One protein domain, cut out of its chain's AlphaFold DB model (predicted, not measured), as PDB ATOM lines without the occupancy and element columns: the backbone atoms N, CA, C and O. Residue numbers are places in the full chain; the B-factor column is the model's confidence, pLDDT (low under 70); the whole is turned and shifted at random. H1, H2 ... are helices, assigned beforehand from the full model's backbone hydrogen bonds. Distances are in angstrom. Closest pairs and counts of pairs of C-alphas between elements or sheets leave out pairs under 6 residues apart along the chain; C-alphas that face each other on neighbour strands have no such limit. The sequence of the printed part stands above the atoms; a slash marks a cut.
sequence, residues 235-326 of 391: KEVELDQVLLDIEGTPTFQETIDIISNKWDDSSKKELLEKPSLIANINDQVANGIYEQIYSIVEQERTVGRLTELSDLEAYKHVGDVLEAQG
ATOM      1  N   LYS A 235      26.192 -30.669   1.556       85.69
ATOM      2  CA  LYS A 235      27.577 -31.102   1.812       85.69
ATOM      3  C   LYS A 235      28.578 -29.942   1.831       85.69
ATOM      4  O   LYS A 235      29.502 -29.952   2.629       85.69
ATOM      5  N   GLU A 236      28.379 -28.925   0.993       83.50
ATOM      6  CA  GLU A 236      29.199 -27.705   0.950       83.50
ATOM      7  C   GLU A 236      28.918 -26.814   2.172       83.50
ATOM      8  O   GLU A 236      29.816 -26.156   2.690       83.50
ATOM      9  N   VAL A 237      27.681 -26.806   2.688       86.31
ATOM     10  CA  VAL A 237      27.350 -26.155   3.970       86.31
ATOM     11  C   VAL A 237      28.010 -26.893   5.141       86.31
ATOM     12  O   VAL A 237      28.574 -26.249   6.021       86.31
ATOM     13  N   GLU A 238      27.969 -28.227   5.139       86.94
ATOM     14  CA  GLU A 238      28.539 -29.072   6.195       86.94
ATOM     15  C   GLU A 238      30.076 -29.090   6.197       86.94
ATOM     16  O   GLU A 238      30.671 -29.053   7.271       86.94
ATOM     17  N   LEU A 239      30.717 -29.068   5.024       89.75
ATOM     18  CA  LEU A 239      32.173 -29.005   4.886       89.75
ATOM     19  C   LEU A 239      32.757 -27.767   5.564       89.75
ATOM     20  O   LEU A 239      33.598 -27.910   6.447       89.75
ATOM     21  N   ASP A 240      32.289 -26.568   5.209       87.25
ATOM     22  CA  ASP A 240      32.835 -25.347   5.812       87.25
ATOM     23  C   ASP A 240      32.512 -25.256   7.307       87.25
ATOM     24  O   ASP A 240      33.305 -24.694   8.053       87.25
ATOM     25  N   GLN A 241      31.390 -25.826   7.771       86.38
ATOM     26  CA  GLN A 241      31.109 -25.904   9.206       86.38
ATOM     27  C   GLN A 241      32.157 -26.767   9.920       86.38
ATOM     28  O   GLN A 241      32.736 -26.312  10.899       86.38
ATOM     29  N   VAL A 242      32.459 -27.963   9.397       89.62
ATOM     30  CA  VAL A 242      33.517 -28.819   9.955       89.62
ATOM     31  C   VAL A 242      34.876 -28.118   9.903       89.62
ATOM     32  O   VAL A 242      35.606 -28.158  10.889       89.62
ATOM     33  N   LEU A 243      35.206 -27.435   8.799       89.44
ATOM     34  CA  LEU A 243      36.458 -26.681   8.663       89.44
ATOM     35  C   LEU A 243      36.566 -25.535   9.684       89.44
ATOM     36  O   LEU A 243      37.620 -25.393  10.294       89.44
ATOM     37  N   LEU A 244      35.494 -24.770   9.915       86.94
ATOM     38  CA  LEU A 244      35.434 -23.723  10.946       86.94
ATOM     39  C   LEU A 244      35.530 -24.303  12.367       86.94
ATOM     40  O   LEU A 244      36.194 -23.723  13.227       86.94
ATOM     41  N   ASP A 245      34.907 -25.458  12.612       86.81
ATOM     42  CA  ASP A 245      34.966 -26.142  13.907       86.81
ATOM     43  C   ASP A 245      36.394 -26.646  14.213       86.81
ATOM     44  O   ASP A 245      36.840 -26.556  15.362       86.81
ATOM     45  N   ILE A 246      37.146 -27.112  13.200       87.94
ATOM     46  CA  ILE A 246      38.552 -27.527  13.370       87.94
ATOM     47  C   ILE A 246      39.579 -26.388  13.240       87.94
ATOM     48  O   ILE A 246      40.681 -26.555  13.762       87.94
ATOM     49  N   GLU A 247      39.257 -25.233  12.639       87.56
ATOM     50  CA  GLU A 247      40.171 -24.077  12.468       87.56
ATOM     51  C   GLU A 247      40.799 -23.626  13.801       87.56
ATOM     52  O   GLU A 247      41.976 -23.271  13.869       87.56
ATOM     53  N   GLY A 248      40.034 -23.701  14.894       84.62
ATOM     54  CA  GLY A 248      40.498 -23.359  16.242       84.62
ATOM     55  C   GLY A 248      41.460 -24.366  16.893       84.62
ATOM     56  O   GLY A 248      41.860 -24.148  18.039       84.62
ATOM     57  N   THR A 249      41.813 -25.469  16.222       87.75
ATOM     58  CA  THR A 249      42.660 -26.543  16.777       87.75
ATOM     59  C   THR A 249      44.119 -26.435  16.309       87.75
ATOM     60  O   THR A 249      44.380 -26.054  15.168       87.75
ATOM     61  N   PRO A 250      45.115 -26.794  17.148       88.25
ATOM     62  CA  PRO A 250      46.530 -26.693  16.772       88.25
ATOM     63  C   PRO A 250      46.927 -27.640  15.627       88.25
ATOM     64  O   PRO A 250      47.917 -27.387  14.946       88.25
ATOM     65  N   THR A 251      46.153 -28.703  15.407       90.00
ATOM     66  CA  THR A 251      46.340 -29.716  14.357       90.00
ATOM     67  C   THR A 251      45.660 -29.372  13.036       90.00
ATOM     68  O   THR A 251      45.875 -30.078  12.057       90.00
ATOM     69  N   PHE A 252      44.896 -28.274  12.963       91.00
ATOM     70  CA  PHE A 252      44.209 -27.839  11.744       91.00
ATOM     71  C   PHE A 252      45.135 -27.835  10.521       91.00
ATOM     72  O   PHE A 252      44.866 -28.483   9.513       91.00
ATOM     73  N   GLN A 253      46.270 -27.142  10.635       91.06
ATOM     74  CA  GLN A 253      47.196 -26.943   9.523       91.06
ATOM     75  C   GLN A 253      47.852 -28.250   9.046       91.06
ATOM     76  O   GLN A 253      48.163 -28.373   7.862       91.06
ATOM     77  N   GLU A 254      48.040 -29.207   9.956       91.25
ATOM     78  CA  GLU A 254      48.608 -30.534   9.705       91.25
ATOM     79  C   GLU A 254      47.576 -31.454   9.039       91.25
ATOM     80  O   GLU A 254      47.847 -32.012   7.977       91.25
ATOM     81  N   THR A 255      46.351 -31.507   9.571       90.31
ATOM     82  CA  THR A 255      45.221 -32.237   8.975       90.31
ATOM     83  C   THR A 255      44.907 -31.748   7.555       90.31
ATOM     84  O   THR A 255      44.659 -32.556   6.659       90.31
ATOM     85  N   ILE A 256      44.972 -30.435   7.309       91.06
ATOM     86  CA  ILE A 256      44.766 -29.853   5.975       91.06
ATOM     87  C   ILE A 256      45.934 -30.158   5.022       91.06
ATOM     88  O   ILE A 256      45.678 -30.418   3.846       91.06
ATOM     89  N   ASP A 257      47.191 -30.184   5.487       91.56
ATOM     90  CA  ASP A 257      48.331 -30.619   4.657       91.56
ATOM     91  C   ASP A 257      48.214 -32.103   4.279       91.56
ATOM     92  O   ASP A 257      48.372 -32.457   3.110       91.56
ATOM     93  N   ILE A 258      47.834 -32.955   5.237       89.75
ATOM     94  CA  ILE A 258      47.549 -34.378   5.017       89.75
ATOM     95  C   ILE A 258      46.481 -34.551   3.927       89.75
ATOM     96  O   ILE A 258      46.747 -35.156   2.886       89.75
ATOM     97  N   ILE A 259      45.300 -33.959   4.111       89.06
ATOM     98  CA  ILE A 259      44.169 -34.125   3.185       89.06
ATOM     99  C   ILE A 259      44.463 -33.524   1.800       89.06
ATOM    100  O   ILE A 259      44.019 -34.063   0.787       89.06
ATOM    101  N   SER A 260      45.226 -32.430   1.727       88.25
ATOM    102  CA  SER A 260      45.522 -31.748   0.457       88.25
ATOM    103  C   SER A 260      46.658 -32.410  -0.330       88.25
ATOM    104  O   SER A 260      46.526 -32.617  -1.539       88.25
ATOM    105  N   ASN A 261      47.767 -32.730   0.350       89.31
ATOM    106  CA  ASN A 261      49.057 -33.065  -0.264       89.31
ATOM    107  C   ASN A 261      49.493 -34.526  -0.066       89.31
ATOM    108  O   ASN A 261      50.340 -34.996  -0.827       89.31
ATOM    109  N   LYS A 262      48.964 -35.244   0.936       87.44
ATOM    110  CA  LYS A 262      49.272 -36.672   1.154       87.44
ATOM    111  C   LYS A 262      48.245 -37.600   0.520       87.44
ATOM    112  O   LYS A 262      48.625 -38.697   0.135       87.44
ATOM    113  N   TRP A 263      46.980 -37.182   0.464       90.44
ATOM    114  CA  TRP A 263      45.863 -38.032   0.042       90.44
ATOM    115  C   TRP A 263      45.494 -37.855  -1.436       90.44
ATOM    116  O   TRP A 263      45.539 -36.752  -1.990       90.44
ATOM    117  N   ASP A 264      45.084 -38.947  -2.071       92.19
ATOM    118  CA  ASP A 264      44.654 -39.007  -3.465       92.19
ATOM    119  C   ASP A 264      43.290 -38.333  -3.738       92.19
ATOM    120  O   ASP A 264      42.479 -38.061  -2.847       92.19
ATOM    121  N   ASP A 265      43.012 -38.065  -5.014       90.44
ATOM    122  CA  ASP A 265      41.809 -37.338  -5.438       90.44
ATOM    123  C   ASP A 265      40.515 -38.181  -5.425       90.44
ATOM    124  O   ASP A 265      39.435 -37.639  -5.674       90.44
ATOM    125  N   SER A 266      40.580 -39.487  -5.153       91.00
ATOM    126  CA  SER A 266      39.422 -40.316  -4.791       91.00
ATOM    127  C   SER A 266      39.096 -40.147  -3.306       91.00
ATOM    128  O   SER A 266      37.961 -39.804  -2.970       91.00
ATOM    129  N   SER A 267      40.105 -40.237  -2.429       90.69
ATOM    130  CA  SER A 267      39.963 -39.956  -0.990       90.69
ATOM    131  C   SER A 267      39.357 -38.576  -0.723       90.69
ATOM    132  O   SER A 267      38.408 -38.447   0.050       90.69
ATOM    133  N   LYS A 268      39.832 -37.540  -1.430       90.56
ATOM    134  CA  LYS A 268      39.269 -36.180  -1.338       90.56
ATOM    135  C   LYS A 268      37.787 -36.126  -1.724       90.56
ATOM    136  O   LYS A 268      37.022 -35.434  -1.062       90.56
ATOM    137  N   LYS A 269      37.351 -36.870  -2.749       90.19
ATOM    138  CA  LYS A 269      35.927 -36.931  -3.138       90.19
ATOM    139  C   LYS A 269      35.081 -37.611  -2.068       90.19
ATOM    140  O   LYS A 269      33.996 -37.124  -1.777       90.19
ATOM    141  N   GLU A 270      35.568 -38.682  -1.441       89.44
ATOM    142  CA  GLU A 270      34.814 -39.329  -0.362       89.44
ATOM    143  C   GLU A 270      34.722 -38.448   0.902       89.44
ATOM    144  O   GLU A 270      33.717 -38.506   1.610       89.44
ATOM    145  N   LEU A 271      35.707 -37.573   1.154       89.44
ATOM    146  CA  LEU A 271      35.604 -36.527   2.182       89.44
ATOM    147  C   LEU A 271      34.577 -35.440   1.827       89.44
ATOM    148  O   LEU A 271      33.835 -35.016   2.707       89.44
ATOM    149  N   LEU A 272      34.479 -35.019   0.560       88.50
ATOM    150  CA  LEU A 272      33.411 -34.107   0.108       88.50
ATOM    151  C   LEU A 272      32.016 -34.748   0.232       88.50
ATOM    152  O   LEU A 272      31.037 -34.060   0.516       88.50
ATOM    153  N   GLU A 273      31.922 -36.068   0.054       89.69
ATOM    154  CA  GLU A 273      30.693 -36.834   0.282       89.69
ATOM    155  C   GLU A 273      30.350 -37.001   1.773       89.69
ATOM    156  O   GLU A 273      29.168 -37.112   2.106       89.69
ATOM    157  N   LYS A 274      31.356 -37.027   2.663       90.25
ATOM    158  CA  LYS A 274      31.221 -37.275   4.113       90.25
ATOM    159  C   LYS A 274      32.117 -36.331   4.946       90.25
ATOM    160  O   LYS A 274      33.077 -36.805   5.567       90.25
ATOM    161  N   PRO A 275      31.822 -35.017   5.028       90.44
ATOM    162  CA  PRO A 275      32.747 -34.051   5.635       90.44
ATOM    163  C   PRO A 275      33.025 -34.280   7.127       90.44
ATOM    164  O   PRO A 275      34.095 -33.929   7.615       90.44
ATOM    165  N   SER A 276      32.110 -34.933   7.849       87.81
ATOM    166  CA  SER A 276      32.280 -35.310   9.260       87.81
ATOM    167  C   SER A 276      33.499 -36.201   9.535       87.81
ATOM    168  O   SER A 276      34.010 -36.201  10.654       87.81
ATOM    169  N   LEU A 277      34.024 -36.909   8.526       89.81
ATOM    170  CA  LEU A 277      35.282 -37.649   8.653       89.81
ATOM    171  C   LEU A 277      36.472 -36.723   8.955       89.81
ATOM    172  O   LEU A 277      37.373 -37.133   9.678       89.81
ATOM    173  N   ILE A 278      36.467 -35.479   8.461       91.12
ATOM    174  CA  ILE A 278      37.570 -34.517   8.636       91.12
ATOM    175  C   ILE A 278      37.757 -34.149  10.118       91.12
ATOM    176  O   ILE A 278      38.892 -34.063  10.583       91.12
ATOM    177  N   ALA A 279      36.664 -34.019  10.882       90.62
ATOM    178  CA  ALA A 279      36.722 -33.814  12.331       90.62
ATOM    179  C   ALA A 279      37.382 -35.009  13.043       90.62
ATOM    180  O   ALA A 279      38.345 -34.834  13.788       90.62
ATOM    181  N   ASN A 280      36.933 -36.231  12.734       90.56
ATOM    182  CA  ASN A 280      37.485 -37.461  13.310       90.56
ATOM    183  C   ASN A 280      38.979 -37.640  12.978       90.56
ATOM    184  O   ASN A 280      39.751 -38.077  13.828       90.56
ATOM    185  N   ILE A 281      39.401 -37.284  11.757       90.56
ATOM    186  CA  ILE A 281      40.812 -37.323  11.342       90.56
ATOM    187  C   ILE A 281      41.623 -36.291  12.133       90.56
ATOM    188  O   ILE A 281      42.691 -36.630  12.633       90.56
ATOM    189  N   ASN A 282      41.115 -35.067  12.316       91.75
ATOM    190  CA  ASN A 282      41.792 -34.044  13.117       91.75
ATOM    191  C   ASN A 282      41.989 -34.485  14.578       91.75
ATOM    192  O   ASN A 282      43.073 -34.304  15.133       91.75
ATOM    193  N   ASP A 283      40.988 -35.134  15.178       89.75
ATOM    194  CA  ASP A 283      41.108 -35.718  16.517       89.75
ATOM    195  C   ASP A 283      42.104 -36.896  16.546       89.75
ATOM    196  O   ASP A 283      42.868 -37.046  17.504       89.75
ATOM    197  N   GLN A 284      42.170 -37.716  15.492       89.19
ATOM    198  CA  GLN A 284      43.164 -38.793  15.372       89.19
ATOM    199  C   GLN A 284      44.594 -38.261  15.174       89.19
ATOM    200  O   GLN A 284      45.531 -38.857  15.709       89.19
ATOM    201  N   VAL A 285      44.780 -37.131  14.484       90.75
ATOM    202  CA  VAL A 285      46.061 -36.404  14.414       90.75
ATOM    203  C   VAL A 285      46.421 -35.850  15.799       90.75
ATOM    204  O   VAL A 285      47.510 -36.122  16.299       90.75
ATOM    205  N   ALA A 286      45.484 -35.188  16.491       88.06
ATOM    206  CA  ALA A 286      45.703 -34.621  17.828       88.06
ATOM    207  C   ALA A 286      46.057 -35.663  18.905       88.06
ATOM    208  O   ALA A 286      46.795 -35.355  19.842       88.06
ATOM    209  N   ASN A 287      45.575 -36.900  18.762       88.25
ATOM    210  CA  ASN A 287      45.925 -38.018  19.643       88.25
ATOM    211  C   ASN A 287      47.169 -38.814  19.185       88.25
ATOM    212  O   ASN A 287      47.572 -39.752  19.875       88.25
ATOM    213  N   GLY A 288      47.782 -38.470  18.044       88.19
ATOM    214  CA  GLY A 288      48.923 -39.189  17.456       88.19
ATOM    215  C   GLY A 288      48.573 -40.548  16.827       88.19
ATOM    216  O   GLY A 288      49.467 -41.303  16.446       88.19
ATOM    217  N   ILE A 289      47.281 -40.861  16.709       89.25
ATOM    218  CA  ILE A 289      46.750 -42.107  16.137       89.25
ATOM    219  C   ILE A 289      46.970 -42.143  14.618       89.25
ATOM    220  O   ILE A 289      47.310 -43.198  14.082       89.25
ATOM    221  N   TYR A 290      46.844 -40.994  13.940       91.56
ATOM    222  CA  TYR A 290      47.036 -40.888  12.490       91.56
ATOM    223  C   TYR A 290      48.400 -41.441  12.044       91.56
ATOM    224  O   TYR A 290      48.455 -42.327  11.194       91.56
ATOM    225  N   GLU A 291      49.490 -40.980  12.666       90.56
ATOM    226  CA  GLU A 291      50.858 -41.416  12.348       90.56
ATOM    227  C   GLU A 291      51.057 -42.920  12.588       90.56
ATOM    228  O   GLU A 291      51.718 -43.604  11.801       90.56
ATOM    229  N   GLN A 292      50.442 -43.469  13.643       89.50
ATOM    230  CA  GLN A 292      50.497 -44.902  13.922       89.50
ATOM    231  C   GLN A 292      49.824 -45.714  12.805       89.50
ATOM    232  O   GLN A 292      50.439 -46.650  12.291       89.50
ATOM    233  N   ILE A 293      48.607 -45.337  12.398       90.44
ATOM    234  CA  ILE A 293      47.880 -45.984  11.293       90.44
ATOM    235  C   ILE A 293      48.662 -45.826   9.983       90.44
ATOM    236  O   ILE A 293      48.920 -46.818   9.301       90.44
ATOM    237  N   TYR A 294      49.104 -44.609   9.654       90.69
ATOM    238  CA  TYR A 294      49.811 -44.309   8.407       90.69
ATOM    239  C   TYR A 294      51.118 -45.108   8.274       90.69
ATOM    240  O   TYR A 294      51.380 -45.680   7.217       90.69
ATOM    241  N   SER A 295      51.886 -45.260   9.360       91.56
ATOM    242  CA  SER A 295      53.109 -46.082   9.370       91.56
ATOM    243  C   SER A 295      52.865 -47.571   9.067       91.56
ATOM    244  O   SER A 295      53.771 -48.266   8.601       91.56
ATOM    245  N   ILE A 296      51.650 -48.070   9.323       89.19
ATOM    246  CA  ILE A 296      51.237 -49.458   9.071       89.19
ATOM    247  C   ILE A 296      50.616 -49.587   7.670       89.19
ATOM    248  O   ILE A 296      50.899 -50.563   6.977       89.19
ATOM    249  N   VAL A 297      49.876 -48.575   7.198       91.44
ATOM    250  CA  VAL A 297      49.437 -48.460   5.792       91.44
ATOM    251  C   VAL A 297      50.642 -48.438   4.842       91.44
ATOM    252  O   VAL A 297      50.636 -49.147   3.836       91.44
ATOM    253  N   GLU A 298      51.701 -47.687   5.167       89.69
ATOM    254  CA  GLU A 298      52.944 -47.676   4.384       89.69
ATOM    255  C   GLU A 298      53.618 -49.058   4.381       89.69
ATOM    256  O   GLU A 298      54.005 -49.550   3.319       89.69
ATOM    257  N   GLN A 299      53.689 -49.739   5.531       90.12
ATOM    258  CA  GLN A 299      54.243 -51.096   5.617       90.12
ATOM    259  C   GLN A 299      53.462 -52.100   4.759       90.12
ATOM    260  O   GLN A 299      54.071 -52.760   3.915       90.12
ATOM    261  N   GLU A 300      52.133 -52.177   4.895       88.06
ATOM    262  CA  GLU A 300      51.295 -53.061   4.067       88.06
ATOM    263  C   GLU A 300      51.458 -52.745   2.566       88.06
ATOM    264  O   GLU A 300      51.645 -53.664   1.764       88.06
ATOM    265  N   ARG A 301      51.532 -51.460   2.186       88.88
ATOM    266  CA  ARG A 301      51.802 -51.041   0.799       88.88
ATOM    267  C   ARG A 301      53.180 -51.467   0.293       88.88
ATOM    268  O   ARG A 301      53.268 -51.943  -0.838       88.88
ATOM    269  N   THR A 302      54.237 -51.420   1.108       87.38
ATOM    270  CA  THR A 302      55.551 -51.984   0.715       87.38
ATOM    271  C   THR A 302      55.552 -53.515   0.603       87.38
ATOM    272  O   THR A 302      56.371 -54.074  -0.127       87.38
ATOM    273  N   VAL A 303      54.613 -54.198   1.269       89.19
ATOM    274  CA  VAL A 303      54.365 -55.648   1.156       89.19
ATOM    275  C   VAL A 303      53.475 -55.990  -0.059       89.19
ATOM    276  O   VAL A 303      53.279 -57.165  -0.370       89.19
ATOM    277  N   GLY A 304      52.978 -54.989  -0.798       84.62
ATOM    278  CA  GLY A 304      52.102 -55.178  -1.962       84.62
ATOM    279  C   GLY A 304      50.638 -55.424  -1.591       84.62
ATOM    280  O   GLY A 304      49.909 -56.076  -2.335       84.62
ATOM    281  N   ARG A 305      50.213 -54.943  -0.419       74.69
ATOM    282  CA  ARG A 305      48.835 -54.990   0.082       74.69
ATOM    283  C   ARG A 305      48.294 -53.565   0.162       74.69
ATOM    284  O   ARG A 305      49.056 -52.633   0.377       74.69
ATOM    285  N   LEU A 306      46.991 -53.373  -0.030       79.50
ATOM    286  CA  LEU A 306      46.364 -52.035  -0.044       79.50
ATOM    287  C   LEU A 306      46.935 -51.068  -1.112       79.50
ATOM    288  O   LEU A 306      46.868 -49.849  -0.954       79.50
ATOM    289  N   THR A 307      47.497 -51.594  -2.207       75.44
ATOM    290  CA  THR A 307      48.035 -50.804  -3.334       75.44
ATOM    291  C   THR A 307      46.982 -50.397  -4.367       75.44
ATOM    292  O   THR A 307      47.248 -49.514  -5.173       75.44
ATOM    293  N   GLU A 308      45.808 -51.034  -4.357       80.50
ATOM    294  CA  GLU A 308      44.684 -50.747  -5.270       80.50
ATOM    295  C   GLU A 308      43.550 -49.945  -4.599       80.50
ATOM    296  O   GLU A 308      42.600 -49.552  -5.270       80.50
ATOM    297  N   LEU A 309      43.646 -49.692  -3.287       85.06
ATOM    298  CA  LEU A 309      42.672 -48.916  -2.513       85.06
ATOM    299  C   LEU A 309      43.140 -47.462  -2.359       85.06
ATOM    300  O   LEU A 309      44.346 -47.203  -2.239       85.06
ATOM    301  N   SER A 310      42.182 -46.530  -2.298       90.06
ATOM    302  CA  SER A 310      42.461 -45.118  -2.005       90.06
ATOM    303  C   SER A 310      43.081 -44.937  -0.614       90.06
ATOM    304  O   SER A 310      42.989 -45.817   0.250       90.06
ATOM    305  N   ASP A 311      43.738 -43.801  -0.380       87.88
ATOM    306  CA  ASP A 311      44.444 -43.531   0.880       87.88
ATOM    307  C   ASP A 311      43.512 -43.578   2.098       87.88
ATOM    308  O   ASP A 311      43.862 -44.169   3.119       87.88
ATOM    309  N   LEU A 312      42.299 -43.036   1.971       90.31
ATOM    310  CA  LEU A 312      41.263 -43.045   3.001       90.31
ATOM    311  C   LEU A 312      40.664 -44.441   3.224       90.31
ATOM    312  O   LEU A 312      40.389 -44.802   4.367       90.31
ATOM    313  N   GLU A 313      40.477 -45.251   2.180       90.94
ATOM    314  CA  GLU A 313      40.013 -46.639   2.336       90.94
ATOM    315  C   GLU A 313      41.079 -47.521   2.997       90.94
ATOM    316  O   GLU A 313      40.764 -48.291   3.904       90.94
ATOM    317  N   ALA A 314      42.347 -47.371   2.603       90.38
ATOM    318  CA  ALA A 314      43.469 -48.059   3.237       90.38
ATOM    319  C   ALA A 314      43.641 -47.624   4.705       90.38
ATOM    320  O   ALA A 314      43.832 -48.473   5.578       90.38
ATOM    321  N   TYR A 315      43.506 -46.323   4.986       91.38
ATOM    322  CA  TYR A 315      43.528 -45.761   6.339       91.38
ATOM    323  C   TYR A 315      42.387 -46.304   7.210       91.38
ATOM    324  O   TYR A 315      42.651 -46.775   8.314       91.38
ATOM    325  N   LYS A 316      41.145 -46.321   6.703       91.31
ATOM    326  CA  LYS A 316      39.982 -46.928   7.379       91.31
ATOM    327  C   LYS A 316      40.223 -48.402   7.683       91.31
ATOM    328  O   LYS A 316      40.189 -48.786   8.842       91.31
ATOM    329  N   HIS A 317      40.563 -49.198   6.669       90.81
ATOM    330  CA  HIS A 317      40.780 -50.637   6.820       90.81
ATOM    331  C   HIS A 317      41.864 -50.964   7.863       90.81
ATOM    332  O   HIS A 317      41.700 -51.885   8.661       90.81
ATOM    333  N   VAL A 318      42.976 -50.220   7.887       90.50
ATOM    334  CA  VAL A 318      44.023 -50.406   8.908       90.50
ATOM    335  C   VAL A 318      43.576 -49.880  10.280       90.50
ATOM    336  O   VAL A 318      43.870 -50.522  11.286       90.50
ATOM    337  N   GLY A 319      42.825 -48.777  10.335       89.06
ATOM    338  CA  GLY A 319      42.194 -48.264  11.554       89.06
ATOM    339  C   GLY A 319      41.260 -49.285  12.206       89.06
ATOM    340  O   GLY A 319      41.505 -49.677  13.346       89.06
ATOM    341  N   ASP A 320      40.276 -49.794  11.462       89.56
ATOM    342  CA  ASP A 320      39.306 -50.807  11.904       89.56
ATOM    343  C   ASP A 320      40.015 -52.064  12.448       89.56
ATOM    344  O   ASP A 320      39.661 -52.605  13.499       89.56
ATOM    345  N   VAL A 321      41.070 -52.516  11.758       90.81
ATOM    346  CA  VAL A 321      41.882 -53.682  12.148       90.81
ATOM    347  C   VAL A 321      42.686 -53.438  13.432       90.81
ATOM    348  O   VAL A 321      42.872 -54.375  14.212       90.81
ATOM    349  N   LEU A 322      43.159 -52.213  13.679       87.88
ATOM    350  CA  LEU A 322      43.906 -51.842  14.889       87.88
ATOM    351  C   LEU A 322      42.984 -51.538  16.081       87.88
ATOM    352  O   LEU A 322      43.337 -51.856  17.222       87.88
ATOM    353  N   GLU A 323      41.788 -51.001  15.832       88.19
ATOM    354  CA  GLU A 323      40.739 -50.824  16.839       88.19
ATOM    355  C   GLU A 323      40.194 -52.183  17.300       88.19
ATOM    356  O   GLU A 323      40.140 -52.445  18.501       88.19
ATOM    357  N   ALA A 324      39.933 -53.111  16.371       88.69
ATOM    358  CA  ALA A 324      39.565 -54.495  16.688       88.69
ATOM    359  C   ALA A 324      40.668 -55.264  17.451       88.69
ATOM    360  O   ALA A 324      40.373 -56.208  18.185       88.69
ATOM    361  N   GLN A 325      41.934 -54.853  17.316       86.81
ATOM    362  CA  GLN A 325      43.061 -55.348  18.120       86.81
ATOM    363  C   GLN A 325      43.237 -54.607  19.461       86.81
ATOM    364  O   GLN A 325      44.107 -54.972  20.253       86.81
ATOM    365  N   GLY A 326      42.430 -53.578  19.739       83.12
ATOM    366  CA  GLY A 326      42.471 -52.787  20.971       83.12
ATOM    367  C   GLY A 326      43.712 -51.901  21.118       83.12
ATOM    368  O   GLY A 326      44.031 -51.487  22.234       83.12
TER     369      GLY A 326
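What this domain is: This is residues 235 to 326 of the 391 residues of an uncharacterized protein of Deltaproteobacteria bacterium (UniProt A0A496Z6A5). What shape do the six helices make? H1 and H4 lie side by side, with H2 crossing H4 and H3 set across the first residues of H1; at the other end of the long axis H5 and H6 cross as an X. This second part is joined to the first only by a corner between H4 and H5 and by a meeting of ends between H3 and H6. What is the make-up? The 92 printed residues hold six named helices, in the order H1 H2 H3 H4 H5 H6, and no named strand, so the class is all helix. How large and how tight is it? The whole is compact, with a radius of gyration of the C-alphas of 13.2 A, and only just elongated, with spans of 39 by 25 by 23 A.

How they stand to each other: What does the first helix meet? H1, residues 235 to 247, touches H4, residues 276 to 286, at a shallow tilt of 19 degrees, the same way, the closest C-alphas being those of Val 242 and Ala 279, 6.4 A apart. With residues 235 to 239 alone H1 touches H3, residues 265 to 273, about perpendicular at 81 degrees, the closest C-alphas being those of Lys 235 and Glu 273, 6.7 A apart. What else meets H4? H4 is the hub, touching three other helices; H2, residues 252 to 262, touches it only just about perpendicular at 72 degrees, with the C-alphas of Thr 255 and Asn 282 closest at 5.7 A. With residues 290 to 291 alone H5, residues 289 to 302, only just touches H4, with 3 pairs of C-alphas within 8 A and only at the corner by their link; the closest are those of Gln 284 and Tyr 290, 5.3 A apart. How does the last helix sit? H6, residues 311 to 324, touches residues 293 to 297 of H5 at a steep tilt of 69 degrees, only just short of perpendicular, opposite ways, with the C-alphas of Ile 293 and Gly 319 closest at 6.1 A. With residues 311 to 313 alone H6 only just touches H3, with 3 pairs of C-alphas within 8 A and only at their ends, Ser 267 and Leu 312 having the closest C-alphas, 5.2 A apart; H4 and H6 are apart. Are the helix backbones in order? In H2 and H6 every O i to N i+4 pair is within hydrogen-bond range; in H1 it is 8 of 9, in H3 4 of 5, in H4 6 of 7 and in H5 9 of 10.

Where its parts are: Where does the printed part start? H1 begins at C-alpha 235, at (27.577, -31.102, 1.812), and is 17.9 A from first to last C-alpha. Where are the next three helices? H2 is 14.7 A long, H3 12.5 A and H4 15.9 A; H4 begins at C-alpha 276, at (32.280, -35.310, 9.260). Where are the last two? H5 is 20.3 A long and H6 19.8 A, and H6 ends at C-alpha 324, at (39.565, -54.495, 16.688).

The domain as a whole: How far does it reach? The two C-alphas farthest apart are those of Val 237 and Val 303, 40.1 A. Are there cuts or long links? The printed part has no cut; the four links from H1 to H5 are tight, and the link from H5 to H6, 8 residues, is short. Is confidence low anywhere? The mean pLDDT of the printed part is 88.7, and no printed residue is under 70.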